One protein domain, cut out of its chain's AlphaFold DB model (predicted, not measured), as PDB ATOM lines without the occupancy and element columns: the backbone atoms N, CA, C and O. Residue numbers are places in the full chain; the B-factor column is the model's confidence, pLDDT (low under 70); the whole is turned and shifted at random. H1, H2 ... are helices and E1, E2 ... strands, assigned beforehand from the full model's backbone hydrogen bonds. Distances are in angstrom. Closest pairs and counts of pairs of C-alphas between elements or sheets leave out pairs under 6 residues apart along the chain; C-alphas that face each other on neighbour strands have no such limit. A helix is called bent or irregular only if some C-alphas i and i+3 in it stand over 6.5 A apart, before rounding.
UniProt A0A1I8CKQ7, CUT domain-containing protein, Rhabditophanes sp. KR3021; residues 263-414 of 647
ATOM      1  N   SER A 263     136.107 137.352 200.329       59.38
ATOM      2  CA  SER A 263     137.150 136.633 201.083       59.38
ATOM      3  C   SER A 263     138.360 136.288 200.208       59.38
ATOM      4  O   SER A 263     139.499 136.245 200.684       59.38
ATOM      5  N   PHE A 264     138.126 136.061 198.913       70.94
ATOM      6  CA  PHE A 264     139.164 135.725 197.942       70.94
ATOM      7  C   PHE A 264     139.908 136.964 197.418       70.94
ATOM      8  O   PHE A 264     141.086 136.855 197.089       70.94
ATOM      9  N   THR A 265     139.270 138.142 197.399       75.12
ATOM     10  CA  THR A 265     139.889 139.404 196.948       75.12
ATOM     11  C   THR A 265     141.111 139.796 197.783       75.12
ATOM     12  O   THR A 265     142.083 140.288 197.226       75.12
ATOM     13  N   GLY A 266     141.101 139.534 199.098       80.06
ATOM     14  CA  GLY A 266     142.285 139.738 199.945       80.06
ATOM     15  C   GLY A 266     143.464 138.876 199.492       80.06
ATOM     16  O   GLY A 266     144.501 139.402 199.109       80.06
ATOM     17  N   ALA A 267     143.258 137.559 199.410       82.75
ATOM     18  CA  ALA A 267     144.301 136.622 198.995       82.75
ATOM     19  C   ALA A 267     144.841 136.879 197.580       82.75
ATOM     20  O   ALA A 267     146.021 136.648 197.341       82.75
ATOM     21  N   PHE A 268     144.015 137.377 196.654       87.06
ATOM     22  CA  PHE A 268     144.484 137.781 195.324       87.06
ATOM     23  C   PHE A 268     145.498 138.935 195.385       87.06
ATOM     24  O   PHE A 268     146.490 138.912 194.653       87.06
ATOM     25  N   ASN A 269     145.285 139.918 196.265       84.75
ATOM     26  CA  ASN A 269     146.233 141.012 196.468       84.75
ATOM     27  C   ASN A 269     147.517 140.498 197.138       84.75
ATOM     28  O   ASN A 269     148.601 140.732 196.607       84.75
ATOM     29  N   ASP A 270     147.386 139.744 198.237       84.94
ATOM     30  CA  ASP A 270     148.512 139.172 198.991       84.94
ATOM     31  C   ASP A 270     149.430 138.336 198.073       84.94
ATOM     32  O   ASP A 270     150.650 138.502 198.058       84.94
ATOM     33  N   LEU A 271     148.839 137.466 197.244       87.88
ATOM     34  CA  LEU A 271     149.578 136.625 196.299       87.88
ATOM     35  C   LEU A 271     150.080 137.391 195.079       87.88
ATOM     36  O   LEU A 271     151.127 137.032 194.551       87.88
ATOM     37  N   THR A 272     149.397 138.446 194.630       88.25
ATOM     38  CA  THR A 272     149.953 139.307 193.578       88.25
ATOM     39  C   THR A 272     151.223 139.991 194.083       88.25
ATOM     40  O   THR A 272     152.245 139.880 193.415       88.25
ATOM     41  N   ALA A 273     151.214 140.560 195.293       86.25
ATOM     42  CA  ALA A 273     152.400 141.164 195.903       86.25
ATOM     43  C   ALA A 273     153.549 140.156 196.110       86.25
ATOM     44  O   ALA A 273     154.699 140.468 195.808       86.25
ATOM     45  N   LEU A 274     153.250 138.925 196.552       85.00
ATOM     46  CA  LEU A 274     154.251 137.854 196.669       85.00
ATOM     47  C   LEU A 274     154.852 137.423 195.320       85.00
ATOM     48  O   LEU A 274     155.964 136.898 195.310       85.00
ATOM     49  N   LEU A 275     154.130 137.590 194.207       88.06
ATOM     50  CA  LEU A 275     154.526 137.089 192.886       88.06
ATOM     51  C   LEU A 275     155.065 138.172 191.935       88.06
ATOM     52  O   LEU A 275     155.804 137.814 191.018       88.06
ATOM     53  N   SER A 276     154.733 139.457 192.121       83.38
ATOM     54  CA  SER A 276     155.167 140.569 191.246       83.38
ATOM     55  C   SER A 276     156.679 140.582 191.026       83.38
ATOM     56  O   SER A 276     157.129 140.567 189.884       83.38
ATOM     57  N   SER A 277     157.455 140.425 192.103       75.56
ATOM     58  CA  SER A 277     158.926 140.296 192.110       75.56
ATOM     59  C   SER A 277     159.501 139.114 191.311       75.56
ATOM     60  O   SER A 277     160.706 138.892 191.324       75.56
ATOM     61  N   THR A 278     158.646 138.282 190.710       73.00
ATOM     62  CA  THR A 278     158.998 137.024 190.037       73.00
ATOM     63  C   THR A 278     158.332 136.877 188.656       73.00
ATOM     64  O   THR A 278     158.732 136.001 187.888       73.00
ATOM     65  N   TYR A 279     157.318 137.688 188.315       74.12
ATOM     66  CA  TYR A 279     156.678 137.679 186.985       74.12
ATOM     67  C   TYR A 279     156.802 139.000 186.209       74.12
ATOM     68  O   TYR A 279     156.535 139.001 185.006       74.12
ATOM     69  N   GLU A 280     157.164 140.105 186.867       69.12
ATOM     70  CA  GLU A 280     157.262 141.433 186.235       69.12
ATOM     71  C   GLU A 280     158.628 141.677 185.570       69.12
ATOM     72  O   GLU A 280     158.757 142.607 184.779       69.12
ATOM     73  N   ASP A 281     159.599 140.777 185.770       65.75
ATOM     74  CA  ASP A 281     160.800 140.682 184.934       65.75
ATOM     75  C   ASP A 281     160.402 140.382 183.475       65.75
ATOM     76  O   ASP A 281     159.793 139.345 183.170       65.75
ATOM     77  N   ASP A 282     160.765 141.264 182.542       61.09
ATOM     78  CA  ASP A 282     160.581 141.012 181.108       61.09
ATOM     79  C   ASP A 282     161.641 140.077 180.513       61.09
ATOM     80  O   ASP A 282     161.343 139.375 179.546       61.09
ATOM     81  N   ASP A 283     162.791 139.940 181.176       63.72
ATOM     82  CA  ASP A 283     163.888 139.024 180.822       63.72
ATOM     83  C   ASP A 283     163.595 137.532 181.119       63.72
ATOM     84  O   ASP A 283     164.479 136.681 181.023       63.72
ATOM     85  N   ILE A 284     162.355 137.172 181.483       74.75
ATOM     86  CA  ILE A 284     161.955 135.769 181.685       74.75
ATOM     87  C   ILE A 284     162.014 135.012 180.352       74.75
ATOM     88  O   ILE A 284     161.253 135.303 179.422       74.75
ATOM     89  N   GLU A 285     162.874 133.991 180.300       81.06
ATOM     90  CA  GLU A 285     163.053 133.125 179.133       81.06
ATOM     91  C   GLU A 285     161.737 132.514 178.606       81.06
ATOM     92  O   GLU A 285     160.791 132.292 179.372       81.06
ATOM     93  N   PRO A 286     161.654 132.190 177.297       86.44
ATOM     94  CA  PRO A 286     160.472 131.573 176.703       86.44
ATOM     95  C   PRO A 286     160.022 130.325 177.470       86.44
ATOM     96  O   PRO A 286     160.754 129.339 177.562       86.44
ATOM     97  N   LEU A 287     158.801 130.354 178.006       89.88
ATOM     98  CA  LEU A 287     158.312 129.315 178.910       89.88
ATOM     99  C   LEU A 287     157.651 128.141 178.171       89.88
ATOM    100  O   LEU A 287     156.794 128.311 177.296       89.88
ATOM    101  N   ASN A 288     158.004 126.928 178.588       91.44
ATOM    102  CA  ASN A 288     157.426 125.675 178.128       91.44
ATOM    103  C   ASN A 288     156.066 125.435 178.807       91.44
ATOM    104  O   ASN A 288     155.965 125.017 179.966       91.44
ATOM    105  N   MET A 289     154.998 125.703 178.057       92.19
ATOM    106  CA  MET A 289     153.617 125.588 178.532       92.19
ATOM    107  C   MET A 289     153.200 124.155 178.879       92.19
ATOM    108  O   MET A 289     152.368 123.986 179.770       92.19
ATOM    109  N   ASP A 290     153.756 123.134 178.217       91.00
ATOM    110  CA  ASP A 290     153.493 121.727 178.543       91.00
ATOM    111  C   ASP A 290     154.099 121.373 179.914       91.00
ATOM    112  O   ASP A 290     153.408 120.800 180.762       91.00
ATOM    113  N   SER A 291     155.343 121.797 180.186       91.12
ATOM    114  CA  SER A 291     155.979 121.661 181.508       91.12
ATOM    115  C   SER A 291     155.181 122.377 182.600       91.12
ATOM    116  O   SER A 291     154.811 121.749 183.592       91.12
ATOM    117  N   ILE A 292     154.825 123.652 182.406       93.38
ATOM    118  CA  ILE A 292     154.035 124.415 183.391       93.38
ATOM    119  C   ILE A 292     152.672 123.751 183.641       93.38
ATOM    120  O   ILE A 292     152.286 123.542 184.794       93.38
ATOM    121  N   SER A 293     151.965 123.349 182.578       94.31
ATOM    122  CA  SER A 293     150.647 122.698 182.675       94.31
ATOM    123  C   SER A 293     150.706 121.332 183.363       94.31
ATOM    124  O   SER A 293     149.737 120.921 184.004       94.31
ATOM    125  N   LYS A 294     151.835 120.623 183.261       93.19
ATOM    126  CA  LYS A 294     152.119 119.381 183.992       93.19
ATOM    127  C   LYS A 294     152.405 119.664 185.470       93.19
ATOM    128  O   LYS A 294     151.797 119.037 186.338       93.19
ATOM    129  N   TYR A 295     153.288 120.615 185.766       93.81
ATOM    130  CA  TYR A 295     153.747 120.902 187.128       93.81
ATOM    131  C   TYR A 295     152.661 121.533 188.004       93.81
ATOM    132  O   TYR A 295     152.502 121.112 189.149       93.81
ATOM    133  N   ILE A 296     151.817 122.430 187.476       95.00
ATOM    134  CA  ILE A 296     150.710 122.995 188.267       95.00
ATOM    135  C   ILE A 296     149.649 121.955 188.633       95.00
ATOM    136  O   ILE A 296     149.153 121.965 189.757       95.00
ATOM    137  N   ARG A 297     149.355 120.984 187.756       93.81
ATOM    138  CA  ARG A 297     148.474 119.855 188.108       93.81
ATOM    139  C   ARG A 297     149.069 119.006 189.233       93.81
ATOM    140  O   ARG A 297     148.336 118.602 190.130       93.81
ATOM    141  N   ILE A 298     150.381 118.757 189.204       91.69
ATOM    142  CA  ILE A 298     151.087 118.008 190.254       91.69
ATOM    143  C   ILE A 298     151.052 118.783 191.581       91.69
ATOM    144  O   ILE A 298     150.676 118.207 192.600       91.69
ATOM    145  N   SER A 299     151.374 120.080 191.563       91.88
ATOM    146  CA  SER A 299     151.355 120.951 192.747       91.88
ATOM    147  C   SER A 299     149.962 121.018 193.387       91.88
ATOM    148  O   SER A 299     149.807 120.692 194.566       91.88
ATOM    149  N   LEU A 300     148.919 121.314 192.600       92.62
ATOM    150  CA  LEU A 300     147.530 121.362 193.078       92.62
ATOM    151  C   LEU A 300     147.039 120.001 193.599       92.62
ATOM    152  O   LEU A 300     146.351 119.942 194.618       92.62
ATOM    153  N   SER A 301     147.438 118.896 192.961       90.38
ATOM    154  CA  SER A 301     147.082 117.545 193.413       90.38
ATOM    155  C   SER A 301     147.791 117.121 194.704       90.38
ATOM    156  O   SER A 301     147.234 116.303 195.433       90.38
ATOM    157  N   ARG A 302     149.001 117.623 194.992       87.50
ATOM    158  CA  ARG A 302     149.756 117.300 196.221       87.50
ATOM    159  C   ARG A 302     149.363 118.185 197.404       87.50
ATOM    160  O   ARG A 302     149.282 117.702 198.527       87.50
ATOM    161  N   THR A 303     149.050 119.450 197.138       88.62
ATOM    162  CA  THR A 303     148.506 120.406 198.122       88.62
ATOM    163  C   THR A 303     147.002 120.219 198.388       88.62
ATOM    164  O   THR A 303     146.463 120.789 199.336       88.62
ATOM    165  N   ASN A 304     146.318 119.418 197.560       90.50
ATOM    166  CA  ASN A 304     144.861 119.246 197.529       90.50
ATOM    167  C   ASN A 304     144.093 120.583 197.449       90.50
ATOM    168  O   ASN A 304     143.076 120.791 198.118       90.50
ATOM    169  N   ILE A 305     144.612 121.505 196.634       92.19
ATOM    170  CA  ILE A 305     143.996 122.798 196.322       92.19
ATOM    171  C   ILE A 305     143.182 122.634 195.038       92.19
ATOM    172  O   ILE A 305     143.675 122.125 194.032       92.19
ATOM    173  N   SER A 306     141.920 123.071 195.042       93.12
ATOM    174  CA  SER A 306     141.068 122.912 193.861       93.12
ATOM    175  C   SER A 306     141.478 123.857 192.726       93.12
ATOM    176  O   SER A 306     141.813 125.024 192.947       93.12
ATOM    177  N   GLN A 307     141.371 123.367 191.484       93.56
ATOM    178  CA  GLN A 307     141.651 124.158 190.282       93.56
ATOM    179  C   GLN A 307     140.829 125.459 190.242       93.56
ATOM    180  O   GLN A 307     141.353 126.498 189.845       93.56
ATOM    181  N   LYS A 308     139.576 125.419 190.721       93.62
ATOM    182  CA  LYS A 308     138.702 126.589 190.884       93.62
ATOM    183  C   LYS A 308     139.308 127.677 191.772       93.62
ATOM    184  O   LYS A 308     139.311 128.842 191.380       93.62
ATOM    185  N   ILE A 309     139.789 127.308 192.962       93.50
ATOM    186  CA  ILE A 309     140.344 128.270 193.924       93.50
ATOM    187  C   ILE A 309     141.637 128.860 193.363       93.50
ATOM    188  O   ILE A 309     141.785 130.075 193.368       93.50
ATOM    189  N   PHE A 310     142.524 128.036 192.801       95.50
ATOM    190  CA  PHE A 310     143.754 128.529 192.180       95.50
ATOM    191  C   PHE A 310     143.484 129.501 191.017       95.50
ATOM    192  O   PHE A 310     144.043 130.597 190.993       95.50
ATOM    193  N   ALA A 311     142.589 129.140 190.088       95.25
ATOM    194  CA  ALA A 311     142.226 129.985 188.948       95.25
ATOM    195  C   ALA A 311     141.706 131.360 189.386       95.25
ATOM    196  O   ALA A 311     142.100 132.381 188.820       95.25
ATOM    197  N   PHE A 312     140.858 131.390 190.417       93.12
ATOM    198  CA  PHE A 312     140.311 132.634 190.941       93.12
ATOM    199  C   PHE A 312     141.364 133.449 191.709       93.12
ATOM    200  O   PHE A 312     141.555 134.628 191.428       93.12
ATOM    201  N   VAL A 313     142.060 132.825 192.663       93.00
ATOM    202  CA  VAL A 313     142.891 133.518 193.662       93.00
ATOM    203  C   VAL A 313     144.270 133.918 193.135       93.00
ATOM    204  O   VAL A 313     144.795 134.932 193.571       93.00
ATOM    205  N   VAL A 314     144.861 133.176 192.194       93.19
ATOM    206  CA  VAL A 314     146.206 133.489 191.662       93.19
ATOM    207  C   VAL A 314     146.141 134.213 190.311       93.19
ATOM    208  O   VAL A 314     147.039 134.983 189.973       93.19
ATOM    209  N   LEU A 315     145.080 133.991 189.524       93.44
ATOM    210  CA  LEU A 315     145.007 134.441 188.124       93.44
ATOM    211  C   LEU A 315     143.805 135.349 187.803       93.44
ATOM    212  O   LEU A 315     143.717 135.843 186.677       93.44
ATOM    213  N   ALA A 316     142.862 135.537 188.737       92.06
ATOM    214  CA  ALA A 316     141.564 136.180 188.492       92.06
ATOM    215  C   ALA A 316     140.821 135.618 187.254       92.06
ATOM    216  O   ALA A 316     140.110 136.338 186.553       92.06
ATOM    217  N   GLN A 317     140.995 134.324 186.963       92.81
ATOM    218  CA  GLN A 317     140.371 133.633 185.832       92.81
ATOM    219  C   GLN A 317     139.202 132.754 186.275       92.81
ATOM    220  O   GLN A 317     139.164 132.230 187.390       92.81
ATOM    221  N   SER A 318     138.263 132.519 185.357       91.81
ATOM    222  CA  SER A 318     137.252 131.482 185.550       91.81
ATOM    223  C   SER A 318     137.882 130.087 185.471       91.81
ATOM    224  O   SER A 318     138.795 129.833 184.680       91.81
ATOM    225  N   GLU A 319     137.356 129.159 186.271       91.56
ATOM    226  CA  GLU A 319     137.794 127.758 186.315       91.56
ATOM    227  C   GLU A 319     137.819 127.115 184.922       91.56
ATOM    228  O   GLU A 319     138.815 126.500 184.551       91.56
ATOM    229  N   GLY A 320     136.771 127.328 184.118       91.50
ATOM    230  CA  GLY A 320     136.691 126.808 182.752       91.50
ATOM    231  C   GLY A 320     137.793 127.346 181.836       91.50
ATOM    232  O   GLY A 320     138.401 126.568 181.104       91.50
ATOM    233  N   ARG A 321     138.115 128.648 181.910       91.25
ATOM    234  CA  ARG A 321     139.166 129.252 181.076       91.25
ATOM    235  C   ARG A 321     140.565 128.802 181.498       91.25
ATOM    236  O   ARG A 321     141.400 128.535 180.636       91.25
ATOM    237  N   PHE A 322     140.820 128.680 182.801       94.62
ATOM    238  CA  PHE A 322     142.086 128.134 183.290       94.62
ATOM    239  C   PHE A 322     142.224 126.637 182.973       94.62
ATOM    240  O   PHE A 322     143.290 126.199 182.547       94.62
ATOM    241  N   SER A 323     141.150 125.856 183.116       93.88
ATOM    242  CA  SER A 323     141.170 124.427 182.792       93.88
ATOM    243  C   SER A 323     141.385 124.192 181.297       93.88
ATOM    244  O   SER A 323     142.241 123.392 180.941       93.88
ATOM    245  N   GLU A 324     140.731 124.956 180.414       93.25
ATOM    246  CA  GLU A 324     141.003 124.932 178.969       93.25
ATOM    247  C   GLU A 324     142.483 125.212 178.657       93.25
ATOM    248  O   GLU A 324     143.110 124.426 177.944       93.25
ATOM    249  N   LEU A 325     143.050 126.286 179.224       92.50
ATOM    250  CA  LEU A 325     144.461 126.650 179.045       92.50
ATOM    251  C   LEU A 325     145.408 125.521 179.466       92.50
ATOM    252  O   LEU A 325     146.303 125.168 178.706       92.50
ATOM    253  N   MET A 326     145.191 124.931 180.644       92.06
ATOM    254  CA  MET A 326     146.040 123.852 181.159       92.06
ATOM    255  C   MET A 326     145.798 122.506 180.462       92.06
ATOM    256  O   MET A 326     146.675 121.646 180.494       92.06
ATOM    257  N   LEU A 327     144.617 122.276 179.872       91.56
ATOM    258  CA  LEU A 327     144.281 121.061 179.114       91.56
ATOM    259  C   LEU A 327     144.817 121.093 177.682       91.56
ATOM    260  O   LEU A 327     145.121 120.034 177.133       91.56
ATOM    261  N   LYS A 328     144.905 122.282 177.080       91.31
ATOM    262  CA  LYS A 328     145.402 122.510 175.718       91.31
ATOM    263  C   LYS A 328     146.400 123.679 175.705       91.31
ATOM    264  O   LYS A 328     146.085 124.734 175.148       91.31
ATOM    265  N   PRO A 329     147.596 123.508 176.301       88.50
ATOM    266  CA  PRO A 329     148.683 124.462 176.122       88.50
ATOM    267  C   PRO A 329     148.991 124.657 174.631       88.50
ATOM    268  O   PRO A 329     148.848 123.744 173.811       88.50
ATOM    269  N   HIS A 330     149.410 125.867 174.263       84.50
ATOM    270  CA  HIS A 330     149.973 126.102 172.936       84.50
ATOM    271  C   HIS A 330     151.415 125.575 172.910       84.50
ATOM    272  O   HIS A 330     152.077 125.531 173.942       84.50
ATOM    273  N   LYS A 331     151.924 125.196 171.734       78.12
ATOM    274  CA  LYS A 331     153.310 124.707 171.608       78.12
ATOM    275  C   LYS A 331     154.346 125.828 171.510       78.12
ATOM    276  O   LYS A 331     155.478 125.655 171.939       78.12
ATOM    277  N   ASP A 332     153.950 126.978 170.968       85.31
ATOM    278  CA  ASP A 332     154.867 128.062 170.617       85.31
ATOM    279  C   ASP A 332     154.638 129.289 171.515       85.31
ATOM    280  O   ASP A 332     153.640 129.996 171.350       85.31
ATOM    281  N   TRP A 333     155.574 129.582 172.428       87.06
ATOM    282  CA  TRP A 333     155.535 130.772 173.299       87.06
ATOM    283  C   TRP A 333     155.311 132.067 172.507       87.06
ATOM    284  O   TRP A 333     154.409 132.849 172.804       87.06
ATOM    285  N   ASN A 334     156.049 132.228 171.408       87.00
ATOM    286  CA  ASN A 334     156.031 133.428 170.566       87.00
ATOM    287  C   ASN A 334     154.718 133.621 169.776       87.00
ATOM    288  O   ASN A 334     154.531 134.667 169.160       87.00
ATOM    289  N   LYS A 335     153.801 132.639 169.774       88.50
ATOM    290  CA  LYS A 335     152.464 132.756 169.153       88.50
ATOM    291  C   LYS A 335     151.358 133.059 170.173       88.50
ATOM    292  O   LYS A 335     150.190 133.166 169.797       88.50
ATOM    293  N   LEU A 336     151.696 133.204 171.455       88.25
ATOM    294  CA  LEU A 336     150.750 133.598 172.495       88.25
ATOM    295  C   LEU A 336     150.462 135.106 172.486       88.25
ATOM    296  O   LEU A 336     151.368 135.942 172.449       88.25
ATOM    297  N   ARG A 337     149.180 135.444 172.674       91.56
ATOM    298  CA  ARG A 337     148.739 136.792 173.066       91.56
ATOM    299  C   ARG A 337     149.322 137.169 174.430       91.56
ATOM    300  O   ARG A 337     149.407 136.314 175.311       91.56
ATOM    301  N   GLU A 338     149.623 138.452 174.624       87.50
ATOM    302  CA  GLU A 338     150.255 138.981 175.844       87.50
ATOM    303  C   GLU A 338     149.502 138.591 177.124       87.50
ATOM    304  O   GLU A 338     150.052 137.957 178.019       87.50
ATOM    305  N   CYS A 339     148.181 138.803 177.146       89.44
ATOM    306  CA  CYS A 339     147.307 138.401 178.253       89.44
ATOM    307  C   CYS A 339     147.361 136.897 178.595       89.44
ATOM    308  O   CYS A 339     147.002 136.502 179.699       89.44
ATOM    309  N   THR A 340     147.809 136.042 177.668       91.62
ATOM    310  CA  THR A 340     148.030 134.610 177.917       91.62
ATOM    311  C   THR A 340     149.466 134.324 178.375       91.62
ATOM    312  O   THR A 340     149.644 133.466 179.237       91.62
ATOM    313  N   ARG A 341     150.478 135.065 177.891       91.25
ATOM    314  CA  ARG A 341     151.854 134.999 178.425       91.25
ATOM    315  C   ARG A 341     151.910 135.438 179.886       91.25
ATOM    316  O   ARG A 341     152.503 134.722 180.683       91.25
ATOM    317  N   ILE A 342     151.195 136.499 180.265       90.56
ATOM    318  CA  ILE A 342     151.057 136.945 181.665       90.56
ATOM    319  C   ILE A 342     150.482 135.831 182.558       90.56
ATOM    320  O   ILE A 342     151.007 135.585 183.641       90.56
ATOM    321  N   ILE A 343     149.453 135.100 182.102       93.00
ATOM    322  CA  ILE A 343     148.896 133.963 182.858       93.00
ATOM    323  C   ILE A 343     149.964 132.880 183.078       93.00
ATOM    324  O   ILE A 343     150.135 132.422 184.205       93.00
ATOM    325  N   TYR A 344     150.716 132.496 182.041       93.81
ATOM    326  CA  TYR A 344     151.789 131.506 182.189       93.81
ATOM    327  C   TYR A 344     152.954 132.012 183.058       93.81
ATOM    328  O   TYR A 344     153.401 131.250 183.915       93.81
ATOM    329  N   LYS A 345     153.381 133.283 182.930       92.69
ATOM    330  CA  LYS A 345     154.370 133.910 183.830       92.69
ATOM    331  C   LYS A 345     153.902 133.836 185.299       92.69
ATOM    332  O   LYS A 345     154.681 133.424 186.153       92.69
ATOM    333  N   LYS A 346     152.626 134.132 185.605       93.38
ATOM    334  CA  LYS A 346     152.073 134.022 186.977       93.38
ATOM    335  C   LYS A 346     152.025 132.582 187.509       93.38
ATOM    336  O   LYS A 346     152.336 132.367 188.677       93.38
ATOM    337  N   VAL A 347     151.682 131.586 186.682       94.88
ATOM    338  CA  VAL A 347     151.718 130.168 187.107       94.88
ATOM    339  C   VAL A 347     153.157 129.693 187.345       94.88
ATOM    340  O   VAL A 347     153.410 129.007 188.330       94.88
ATOM    341  N   TYR A 348     154.103 130.085 186.490       93.62
ATOM    342  CA  TYR A 348     155.537 129.820 186.663       93.62
ATOM    343  C   TYR A 348     156.081 130.440 187.956       93.62
ATOM    344  O   TYR A 348     156.679 129.729 188.762       93.62
ATOM    345  N   ALA A 349     155.785 131.720 188.211       92.88
ATOM    346  CA  ALA A 349     156.166 132.399 189.447       92.88
ATOM    347  C   ALA A 349     155.614 131.679 190.690       92.88
ATOM    348  O   ALA A 349     156.346 131.466 191.654       92.88
ATOM    349  N   TYR A 350     154.359 131.217 190.650       94.38
ATOM    350  CA  TYR A 350     153.776 130.412 191.727       94.38
ATOM    351  C   TYR A 350     154.497 129.070 191.939       94.38
ATOM    352  O   TYR A 350     154.661 128.649 193.078       94.38
ATOM    353  N   LEU A 351     154.949 128.399 190.874       93.00
ATOM    354  CA  LEU A 351     155.619 127.091 190.957       93.00
ATOM    355  C   LEU A 351     157.046 127.140 191.527       93.00
ATOM    356  O   LEU A 351     157.545 126.101 191.969       93.00
ATOM    357  N   ILE A 352     157.685 128.314 191.523       91.31
ATOM    358  CA  ILE A 352     159.017 128.533 192.114       91.31
ATOM    359  C   ILE A 352     158.971 129.296 193.449       91.31
ATOM    360  O   ILE A 352     159.920 129.227 194.227       91.31
ATOM    361  N   ASN A 353     157.877 130.000 193.756       90.00
ATOM    362  CA  ASN A 353     157.745 130.794 194.977       90.00
ATOM    363  C   ASN A 353     157.164 129.973 196.142       90.00
ATOM    364  O   ASN A 353     155.951 129.794 196.275       90.00
ATOM    365  N   ARG A 354     158.056 129.535 197.039       89.38
ATOM    366  CA  ARG A 354     157.731 128.839 198.295       89.38
ATOM    367  C   ARG A 354     156.600 129.492 199.082       89.38
ATOM    368  O   ARG A 354     155.637 128.814 199.435       89.38
ATOM    369  N   ASN A 355     156.716 130.790 199.346       88.25
ATOM    370  CA  ASN A 355     155.808 131.520 200.229       88.25
ATOM    371  C   ASN A 355     154.394 131.567 199.635       88.25
ATOM    372  O   ASN A 355     153.415 131.439 200.367       88.25
ATOM    373  N   ALA A 356     154.275 131.676 198.308       90.69
ATOM    374  CA  ALA A 356     152.994 131.637 197.612       90.69
ATOM    375  C   ALA A 356     152.313 130.256 197.702       90.69
ATOM    376  O   ALA A 356     151.099 130.185 197.911       90.69
ATOM    377  N   ILE A 357     153.071 129.154 197.591       90.25
ATOM    378  CA  ILE A 357     152.521 127.795 197.748       90.25
ATOM    379  C   ILE A 357     152.163 127.515 199.215       90.25
ATOM    380  O   ILE A 357     151.066 127.021 199.476       90.25
ATOM    381  N   GLU A 358     153.034 127.867 200.170       87.62
ATOM    382  CA  GLU A 358     152.763 127.726 201.609       87.62
ATOM    383  C   GLU A 358     151.516 128.539 202.014       87.62
ATOM    384  O   GLU A 358     150.600 127.969 202.605       87.62
ATOM    385  N   TYR A 359     151.396 129.813 201.610       88.75
ATOM    386  CA  TYR A 359     150.203 130.648 201.844       88.75
ATOM    387  C   TYR A 359     148.929 130.009 201.262       88.75
ATOM    388  O   TYR A 359     147.916 129.875 201.954       88.75
ATOM    389  N   MET A 360     148.968 129.576 199.995       90.38
ATOM    390  CA  MET A 360     147.811 128.959 199.334       90.38
ATOM    391  C   MET A 360     147.405 127.631 199.984       90.38
ATOM    392  O   MET A 360     146.210 127.349 200.097       90.38
ATOM    393  N   PHE A 361     148.369 126.834 200.452       88.81
ATOM    394  CA  PHE A 361     148.082 125.619 201.210       88.81
ATOM    395  C   PHE A 361     147.474 125.938 202.581       88.81
ATOM    396  O   PHE A 361     146.450 125.362 202.934       88.81
ATOM    397  N   LEU A 362     148.049 126.877 203.334       85.44
ATOM    398  CA  LEU A 362     147.570 127.240 204.672       85.44
ATOM    399  C   LEU A 362     146.153 127.839 204.647       85.44
ATOM    400  O   LEU A 362     145.382 127.617 205.579       85.44
ATOM    401  N   ARG A 363     145.786 128.566 203.580       86.50
ATOM    402  CA  ARG A 363     144.466 129.211 203.444       86.50
ATOM    403  C   ARG A 363     143.403 128.345 202.751       86.50
ATOM    404  O   ARG A 363     142.216 128.567 202.985       86.50
ATOM    405  N   TYR A 364     143.793 127.388 201.897       88.88
ATOM    406  CA  TYR A 364     142.851 126.636 201.041       88.88
ATOM    407  C   TYR A 364     143.148 125.139 200.840       88.88
ATOM    408  O   TYR A 364     142.336 124.443 200.220       88.88
ATOM    409  N   GLY A 365     144.286 124.634 201.319       83.50
ATOM    410  CA  GLY A 365     144.667 123.226 201.221       83.50
ATOM    411  C   GLY A 365     143.760 122.327 202.060       83.50
ATOM    412  O   GLY A 365     143.323 122.691 203.152       83.50
ATOM    413  N   LYS A 366     143.453 121.132 201.549       75.31
ATOM    414  CA  LYS A 366     142.559 120.169 202.214       75.31
ATOM    415  C   LYS A 366     143.319 118.912 202.629       75.31
ATOM    416  O   LYS A 366     143.270 117.892 201.946       75.31
ATOM    417  N   GLY A 367     144.030 119.001 203.750       64.44
ATOM    418  CA  GLY A 367     144.801 117.901 204.333       64.44
ATOM    419  C   GLY A 367     144.296 117.487 205.715       64.44
ATOM    420  O   GLY A 367     143.854 118.329 206.491       64.44
ATOM    421  N   ALA A 368     144.397 116.195 206.039       51.94
ATOM    422  CA  ALA A 368     144.320 115.739 207.425       51.94
ATOM    423  C   ALA A 368     145.656 116.056 208.135       51.94
ATOM    424  O   ALA A 368     146.708 115.841 207.527       51.94
ATOM    425  N   PRO A 369     145.651 116.525 209.398       53.12
ATOM    426  CA  PRO A 369     146.861 116.992 210.088       53.12
ATOM    427  C   PRO A 369     147.877 115.881 210.412       53.12
ATOM    428  O   PRO A 369     149.010 116.170 210.781       53.12
ATOM    429  N   GLU A 370     147.486 114.613 210.269       52.00
ATOM    430  CA  GLU A 370     148.294 113.435 210.612       52.00
ATOM    431  C   GLU A 370     149.260 113.005 209.489       52.00
ATOM    432  O   GLU A 370     150.192 112.235 209.725       52.00
ATOM    433  N   ALA A 371     149.067 113.498 208.260       60.44
ATOM    434  CA  ALA A 371     149.917 113.164 207.123       60.44
ATOM    435  C   ALA A 371     151.063 114.176 206.953       60.44
ATOM    436  O   ALA A 371     150.845 115.387 206.947       60.44
ATOM    437  N   LYS A 372     152.288 113.691 206.703       67.56
ATOM    438  CA  LYS A 372     153.380 114.545 206.206       67.56
ATOM    439  C   LYS A 372     153.056 114.987 204.781       67.56
ATOM    440  O   LYS A 372     153.292 114.247 203.829       67.56
ATOM    441  N   ILE A 373     152.495 116.184 204.645       74.75
ATOM    442  CA  ILE A 373     152.249 116.813 203.347       74.75
ATOM    443  C   ILE A 373     153.543 117.482 202.887       74.75
ATOM    444  O   ILE A 373     154.231 118.153 203.664       74.75
ATOM    445  N   TYR A 374     153.867 117.259 201.616       80.31
ATOM    446  CA  TYR A 374     155.079 117.733 200.970       80.31
ATOM    447  C   TYR A 374     154.726 118.757 199.888       80.31
ATOM    448  O   TYR A 374     153.899 118.470 199.022       80.31
ATOM    449  N   ILE A 375     155.370 119.925 199.925       81.94
ATOM    450  CA  ILE A 375     155.407 120.876 198.804       81.94
ATOM    451  C   ILE A 375     156.640 120.547 197.964       81.94
ATOM    452  O   ILE A 375     157.704 120.274 198.514       81.94
ATOM    453  N   ASP A 376     156.507 120.597 196.643       84.12
ATOM    454  CA  ASP A 376     157.628 120.516 195.710       84.12
ATOM    455  C   ASP A 376     157.826 121.885 195.052       84.12
ATOM    456  O   ASP A 376     156.886 122.416 194.455       84.12
ATOM    457  N   LEU A 377     159.038 122.436 195.138       86.69
ATOM    458  CA  LEU A 377     159.461 123.563 194.308       86.69
ATOM    459  C   LEU A 377     160.059 123.011 193.016       86.69
ATOM    460  O   LEU A 377     160.935 122.146 193.056       86.69
ATOM    461  N   PHE A 378     159.583 123.494 191.873       87.56
ATOM    462  CA  PHE A 378     160.048 123.032 190.564       87.56
ATOM    463  C   PHE A 378     161.277 123.817 190.125       87.56
ATOM    464  O   PHE A 378     161.360 125.018 190.384       87.56
ATOM    465  N   ASN A 379     162.218 123.165 189.438       85.88
ATOM    466  CA  ASN A 379     163.407 123.882 188.991       85.88
ATOM    467  C   ASN A 379     163.067 124.924 187.915       85.88
ATOM    468  O   ASN A 379     162.270 124.645 187.012       85.88
ATOM    469  N   ARG A 380     163.693 126.103 188.000       86.31
ATOM    470  CA  ARG A 380     163.434 127.260 187.138       86.31
ATOM    471  C   ARG A 380     163.670 126.908 185.665       86.31
ATOM    472  O   ARG A 380     162.745 127.065 184.868       86.31
ATOM    473  N   GLU A 381     164.829 126.329 185.331       84.00
ATOM    474  CA  GLU A 381     165.156 125.953 183.945       84.00
ATOM    475  C   GLU A 381     164.263 124.818 183.405       84.00
ATOM    476  O   GLU A 381     164.004 124.740 182.205       84.00
ATOM    477  N   SER A 382     163.699 123.964 184.274       83.69
ATOM    478  CA  SER A 382     162.833 122.837 183.861       83.69
ATOM    479  C   SER A 382     161.485 123.261 183.244       83.69
ATOM    480  O   SER A 382     160.703 122.416 182.786       83.69
ATOM    481  N   MET A 383     161.203 124.568 183.253       87.81
ATOM    482  CA  MET A 383     160.029 125.213 182.665       87.81
ATOM    483  C   MET A 383     160.360 126.102 181.458       87.81
ATOM    484  O   MET A 383     159.454 126.757 180.947       87.81
ATOM    485  N   TRP A 384     161.603 126.131 180.973       87.31
ATOM    486  CA  TRP A 384     161.995 126.896 179.782       87.31
ATOM    487  C   TRP A 384     161.854 126.058 178.496       87.31
ATOM    488  O   TRP A 384     161.813 124.825 178.532       87.31
ATOM    489  N   VAL A 385     161.712 126.720 177.343       79.75
ATOM    490  CA  VAL A 385     161.599 126.071 176.018       79.75
ATOM    491  C   VAL A 385     162.920 125.428 175.595       79.75
ATOM    492  O   VAL A 385     162.899 124.364 174.978       79.75
ATOM    493  N   THR A 386     164.044 126.045 175.956       72.81
ATOM    494  CA  THR A 386     165.393 125.550 175.669       72.81
ATOM    495  C   THR A 386     166.096 125.245 176.993       72.81
ATOM    496  O   THR A 386     166.717 126.142 177.555       72.81
ATOM    497  N   PRO A 387     166.014 124.017 177.534       53.78
ATOM    498  CA  PRO A 387     166.896 123.635 178.629       53.78
ATOM    499  C   PRO A 387     168.349 123.693 178.139       53.78
ATOM    500  O   PRO A 387     168.690 123.112 177.105       53.78
ATOM    501  N   SER A 388     169.201 124.407 178.871       52.34
ATOM    502  CA  SER A 388     170.642 124.470 178.611       52.34
ATOM    503  C   SER A 388     171.244 123.062 178.600       52.34
ATOM    504  O   SER A 388     170.895 122.238 179.444       52.34
ATOM    505  N   GLN A 389     172.169 122.771 177.676       49.47
ATOM    506  CA  GLN A 389     172.673 121.398 177.460       49.47
ATOM    507  C   GLN A 389     173.378 120.776 178.682       49.47
ATOM    508  O   GLN A 389     173.538 119.563 178.740       49.47
ATOM    509  N   GLU A 390     173.764 121.581 179.672       50.88
ATOM    510  CA  GLU A 390     174.345 121.130 180.943       50.88
ATOM    511  C   GLU A 390     173.292 120.609 181.954       50.88
ATOM    512  O   GLU A 390     173.660 120.103 183.011       50.88
ATOM    513  N   TYR A 391     171.986 120.719 181.658       52.03
ATOM    514  CA  TYR A 391     170.897 120.518 182.631       52.03
ATOM    515  C   TYR A 391     170.002 119.285 182.404       52.03
ATOM    516  O   TYR A 391     169.086 119.077 183.200       52.03
ATOM    517  N   GLU A 392     170.241 118.425 181.402       50.47
ATOM    518  CA  GLU A 392     169.396 117.226 181.186       50.47
ATOM    519  C   GLU A 392     169.413 116.233 182.371       50.47
ATOM    520  O   GLU A 392     168.456 115.480 182.554       50.47
ATOM    521  N   GLU A 393     170.448 116.271 183.219       49.66
ATOM    522  CA  GLU A 393     170.551 115.458 184.444       49.66
ATOM    523  C   GLU A 393     169.984 116.145 185.710       49.66
ATOM    524  O   GLU A 393     169.912 115.522 186.772       49.66
ATOM    525  N   SER A 394     169.562 117.415 185.635       55.56
ATOM    526  CA  SER A 394     169.078 118.160 186.810       55.56
ATOM    527  C   SER A 394     167.700 117.681 187.303       55.56
ATOM    528  O   SER A 394     166.794 117.430 186.501       55.56
ATOM    529  N   PRO A 395     167.466 117.601 188.630       61.94
ATOM    530  CA  PRO A 395     166.190 117.157 189.172       61.94
ATOM    531  C   PRO A 395     165.064 118.161 188.877       61.94
ATOM    532  O   PRO A 395     165.173 119.355 189.135       61.94
ATOM    533  N   ILE A 396     163.923 117.644 188.409       76.25
ATOM    534  CA  ILE A 396     162.695 118.419 188.124       76.25
ATOM    535  C   ILE A 396     162.187 119.191 189.363       76.25
ATOM    536  O   ILE A 396     161.499 120.204 189.236       76.25
ATOM    537  N   ILE A 397     162.507 118.696 190.561       80.31
ATOM    538  CA  ILE A 397     162.130 119.265 191.857       80.31
ATOM    539  C   ILE A 397     163.417 119.731 192.546       80.31
ATOM    540  O   ILE A 397     164.252 118.890 192.877       80.31
ATOM    541  N   SER A 398     163.563 121.038 192.774       77.38
ATOM    542  CA  SER A 398     164.745 121.625 193.426       77.38
ATOM    543  C   SER A 398     164.719 121.460 194.944       77.38
ATOM    544  O   SER A 398     165.741 121.164 195.554       77.38
ATOM    545  N   GLU A 399     163.548 121.626 195.566       81.38
ATOM    546  CA  GLU A 399     163.353 121.455 197.011       81.38
ATOM    547  C   GLU A 399     162.044 120.696 197.264       81.38
ATOM    548  O   GLU A 399     161.029 120.954 196.611       81.38
ATOM    549  N   ARG A 400     162.047 119.782 198.243       82.50
ATOM    550  CA  ARG A 400     160.824 119.186 198.791       82.50
ATOM    551  C   ARG A 400     160.678 119.556 200.265       82.50
ATOM    552  O   ARG A 400     161.414 119.061 201.115       82.50
ATOM    553  N   ILE A 401     159.683 120.382 200.555       77.19
ATOM    554  CA  ILE A 401     159.434 120.996 201.862       77.19
ATOM    555  C   ILE A 401     158.388 120.190 202.628       77.19
ATOM    556  O   ILE A 401     157.368 119.802 202.061       77.19
ATOM    557  N   VAL A 402     158.603 119.971 203.929       78.38
ATOM    558  CA  VAL A 402     157.625 119.318 204.815       78.38
ATOM    559  C   VAL A 402     156.828 120.380 205.570       78.38
ATOM    560  O   VAL A 402     157.376 121.081 206.419       78.38
ATOM    561  N   ILE A 403     155.524 120.477 205.303       68.31
ATOM    562  CA  ILE A 403     154.694 121.575 205.836       68.31
ATOM    563  C   ILE A 403     154.583 121.528 207.372       68.31
ATOM    564  O   ILE A 403     154.392 122.562 208.005       68.31
ATOM    565  N   SER A 404     154.753 120.360 208.005       59.00
ATOM    566  CA  SER A 404     154.578 120.187 209.457       59.00
ATOM    567  C   SER A 404     155.477 121.076 210.323       59.00
ATOM    568  O   SER A 404     155.130 121.338 211.472       59.00
ATOM    569  N   GLU A 405     156.623 121.542 209.815       52.72
ATOM    570  CA  GLU A 405     157.500 122.435 210.580       52.72
ATOM    571  C   GLU A 405     157.155 123.920 210.381       52.72
ATOM    572  O   GLU A 405     157.168 124.681 211.351       52.72
ATOM    573  N   THR A 406     156.770 124.337 209.167       52.09
ATOM    574  CA  THR A 406     156.286 125.706 208.919       52.09
ATOM    575  C   THR A 406     154.904 125.933 209.534       52.09
ATOM    576  O   THR A 406     154.671 126.983 210.125       52.09
ATOM    577  N   PHE A 407     154.012 124.935 209.488       55.22
ATOM    578  CA  PHE A 407     152.665 124.985 210.070       55.22
ATOM    579  C   PHE A 407     152.705 125.352 211.557       55.22
ATOM    580  O   PHE A 407     152.085 126.327 211.963       55.22
ATOM    581  N   ASN A 408     153.506 124.648 212.362       51.44
ATOM    582  CA  ASN A 408     153.604 124.912 213.802       51.44
ATOM    583  C   ASN A 408     154.269 126.264 214.145       51.44
ATOM    584  O   ASN A 408     154.044 126.789 215.230       51.44
ATOM    585  N   LYS A 409     155.058 126.847 213.229       55.28
ATOM    586  CA  LYS A 409     155.680 128.177 213.395       55.28
ATOM    587  C   LYS A 409     154.778 129.324 212.911       55.28
ATOM    588  O   LYS A 409     154.885 130.435 213.423       55.28
ATOM    589  N   LEU A 410     153.898 129.065 211.941       49.06
ATOM    590  CA  LEU A 410     152.981 130.051 211.360       49.06
ATOM    591  C   LEU A 410     151.590 130.048 212.001       49.06
ATOM    592  O   LEU A 410     150.968 131.103 212.040       49.06
ATOM    593  N   LEU A 411     151.106 128.924 212.539       48.47
ATOM    594  CA  LEU A 411     149.750 128.820 213.094       48.47
ATOM    595  C   LEU A 411     149.438 129.879 214.176       48.47
ATOM    596  O   LEU A 411     148.365 130.466 214.082       48.47
ATOM    597  N   PRO A 412     150.340 130.219 215.128       40.72
ATOM    598  CA  PRO A 412     150.097 131.327 216.058       40.72
ATOM    599  C   PRO A 412     150.016 132.678 215.330       40.72
ATOM    600  O   PRO A 412     149.038 133.407 215.466       40.72
ATOM    601  N   ARG A 413     150.987 132.962 214.448       39.28
ATOM    602  CA  ARG A 413     151.058 134.206 213.657       39.28
ATOM    603  C   ARG A 413     149.881 134.392 212.691       39.28
ATOM    604  O   ARG A 413     149.587 135.511 212.306       39.28
ATOM    605  N   MET A 414     149.205 133.315 212.291       39.22
ATOM    606  CA  MET A 414     148.002 133.373 211.452       39.22
ATOM    607  C   MET A 414     146.702 133.542 212.251       39.22
ATOM    608  O   MET A 414     145.676 133.873 211.657       39.22
TER     609      MET A 414
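Overview. This is residues 263 to 414 of the 647 residues of the protein "CUT domain-containing protein" of Rhabditophanes sp. KR3021 (UniProt A0A1I8CKQ7). A compact body of crossed helices, H1 to H6, has H5 running through it between H1, H2 and H3, and a two-stranded hairpin, E1 and E2, covers one side of this body, with E1 next to H2 and to the ends of H5 and H6 nearest their link. A wide loop, residues 379 to 396, joins the two strands, and H7 follows E2 directly at the far end of the hairpin, touching no helix. The printed part has 152 residues, with seven named helices and two named strands in the order H1 H2 H3 H4 H5 H6 E1 E2 H7; the sheet, E1 - E2, is antiparallel and the class is mostly helix. The whole is compact, with a radius of gyration of the C-alphas of 15.4 A and spans of 46 by 36 by 27 A.

Along the chain. E1 is residues 374 to 378, 12.7 A long, and E2 is residues 397 to 402, 13.7 A, beginning at C-alpha 397 (162.130, 119.265, 191.857). H2 is residues 289 to 303, 20.9 A; H5, residues 338 to 352, 21.2 A; H6, residues 354 to 364, 15.3 A. H1, residues 263 to 279, is 24.1 A long from C-alpha 263 at (137.150, 136.633, 201.083), with a kink of 37 degrees near residue 273. H3 is residues 307 to 315 and H4 residues 319 to 327. H7, residues 403 to 414, ends at C-alpha 414 (148.002, 133.373, 211.452). H1 and H7 are only just irregular: C-alphas 274 and 277 are 7.0 A apart, and C-alphas 409 and 412 are 6.9 A apart.

Arrangement. In the hairpin E1 and E2, N 375 and O 401 are 2.9 A apart and N 401 and O 375 2.8 A, within hydrogen-bond range. The closest C-alphas of H2 and E1, Thr 303 and Ile 375, are 7.0 A apart; H2 and E2 are apart. The hub, H5, touches H2 at a steep tilt of 46 degrees, closest at the C-alphas of Ile 292 and Tyr 348, 6.5 A. With residues 275 to 279 alone H1 touches H5, about perpendicular at 89 degrees, closest at the C-alphas of Tyr 279 and Lys 345, 5.4 A. H3 touches H5, closest at the C-alphas of Leu 315 and Ile 343, 6.6 A, and H4, closest at those of Lys 308 and Glu 319, 4.8 A. H5 and H6 only just touch, only at the corner, with 3 pairs of C-alphas within 8 A, the closest those of Tyr 350 and Ala 356, 6.1 A. H6 and H7 are close but not clearly touching, closest at the C-alphas of Glu 358 and Ile 403, 7.7 A. Every O i to N i+4 pair is within hydrogen-bond range in H3, H4 and H6; in H1 it is 10 of 13, in H2 and H5 10 of 11, in H7 4 of 8.

Size, cuts and confidence. The two C-alphas farthest apart, Lys 335 and Pro 412, are 47.0 A apart. The printed part has no cut, and the E1 to E2 link is long, 18 residues. The mean pLDDT of the printed part is 80.8; it is under 70 at residues 263, 280 to 283, 367 to 372, 387 to 395 and 403 to 414.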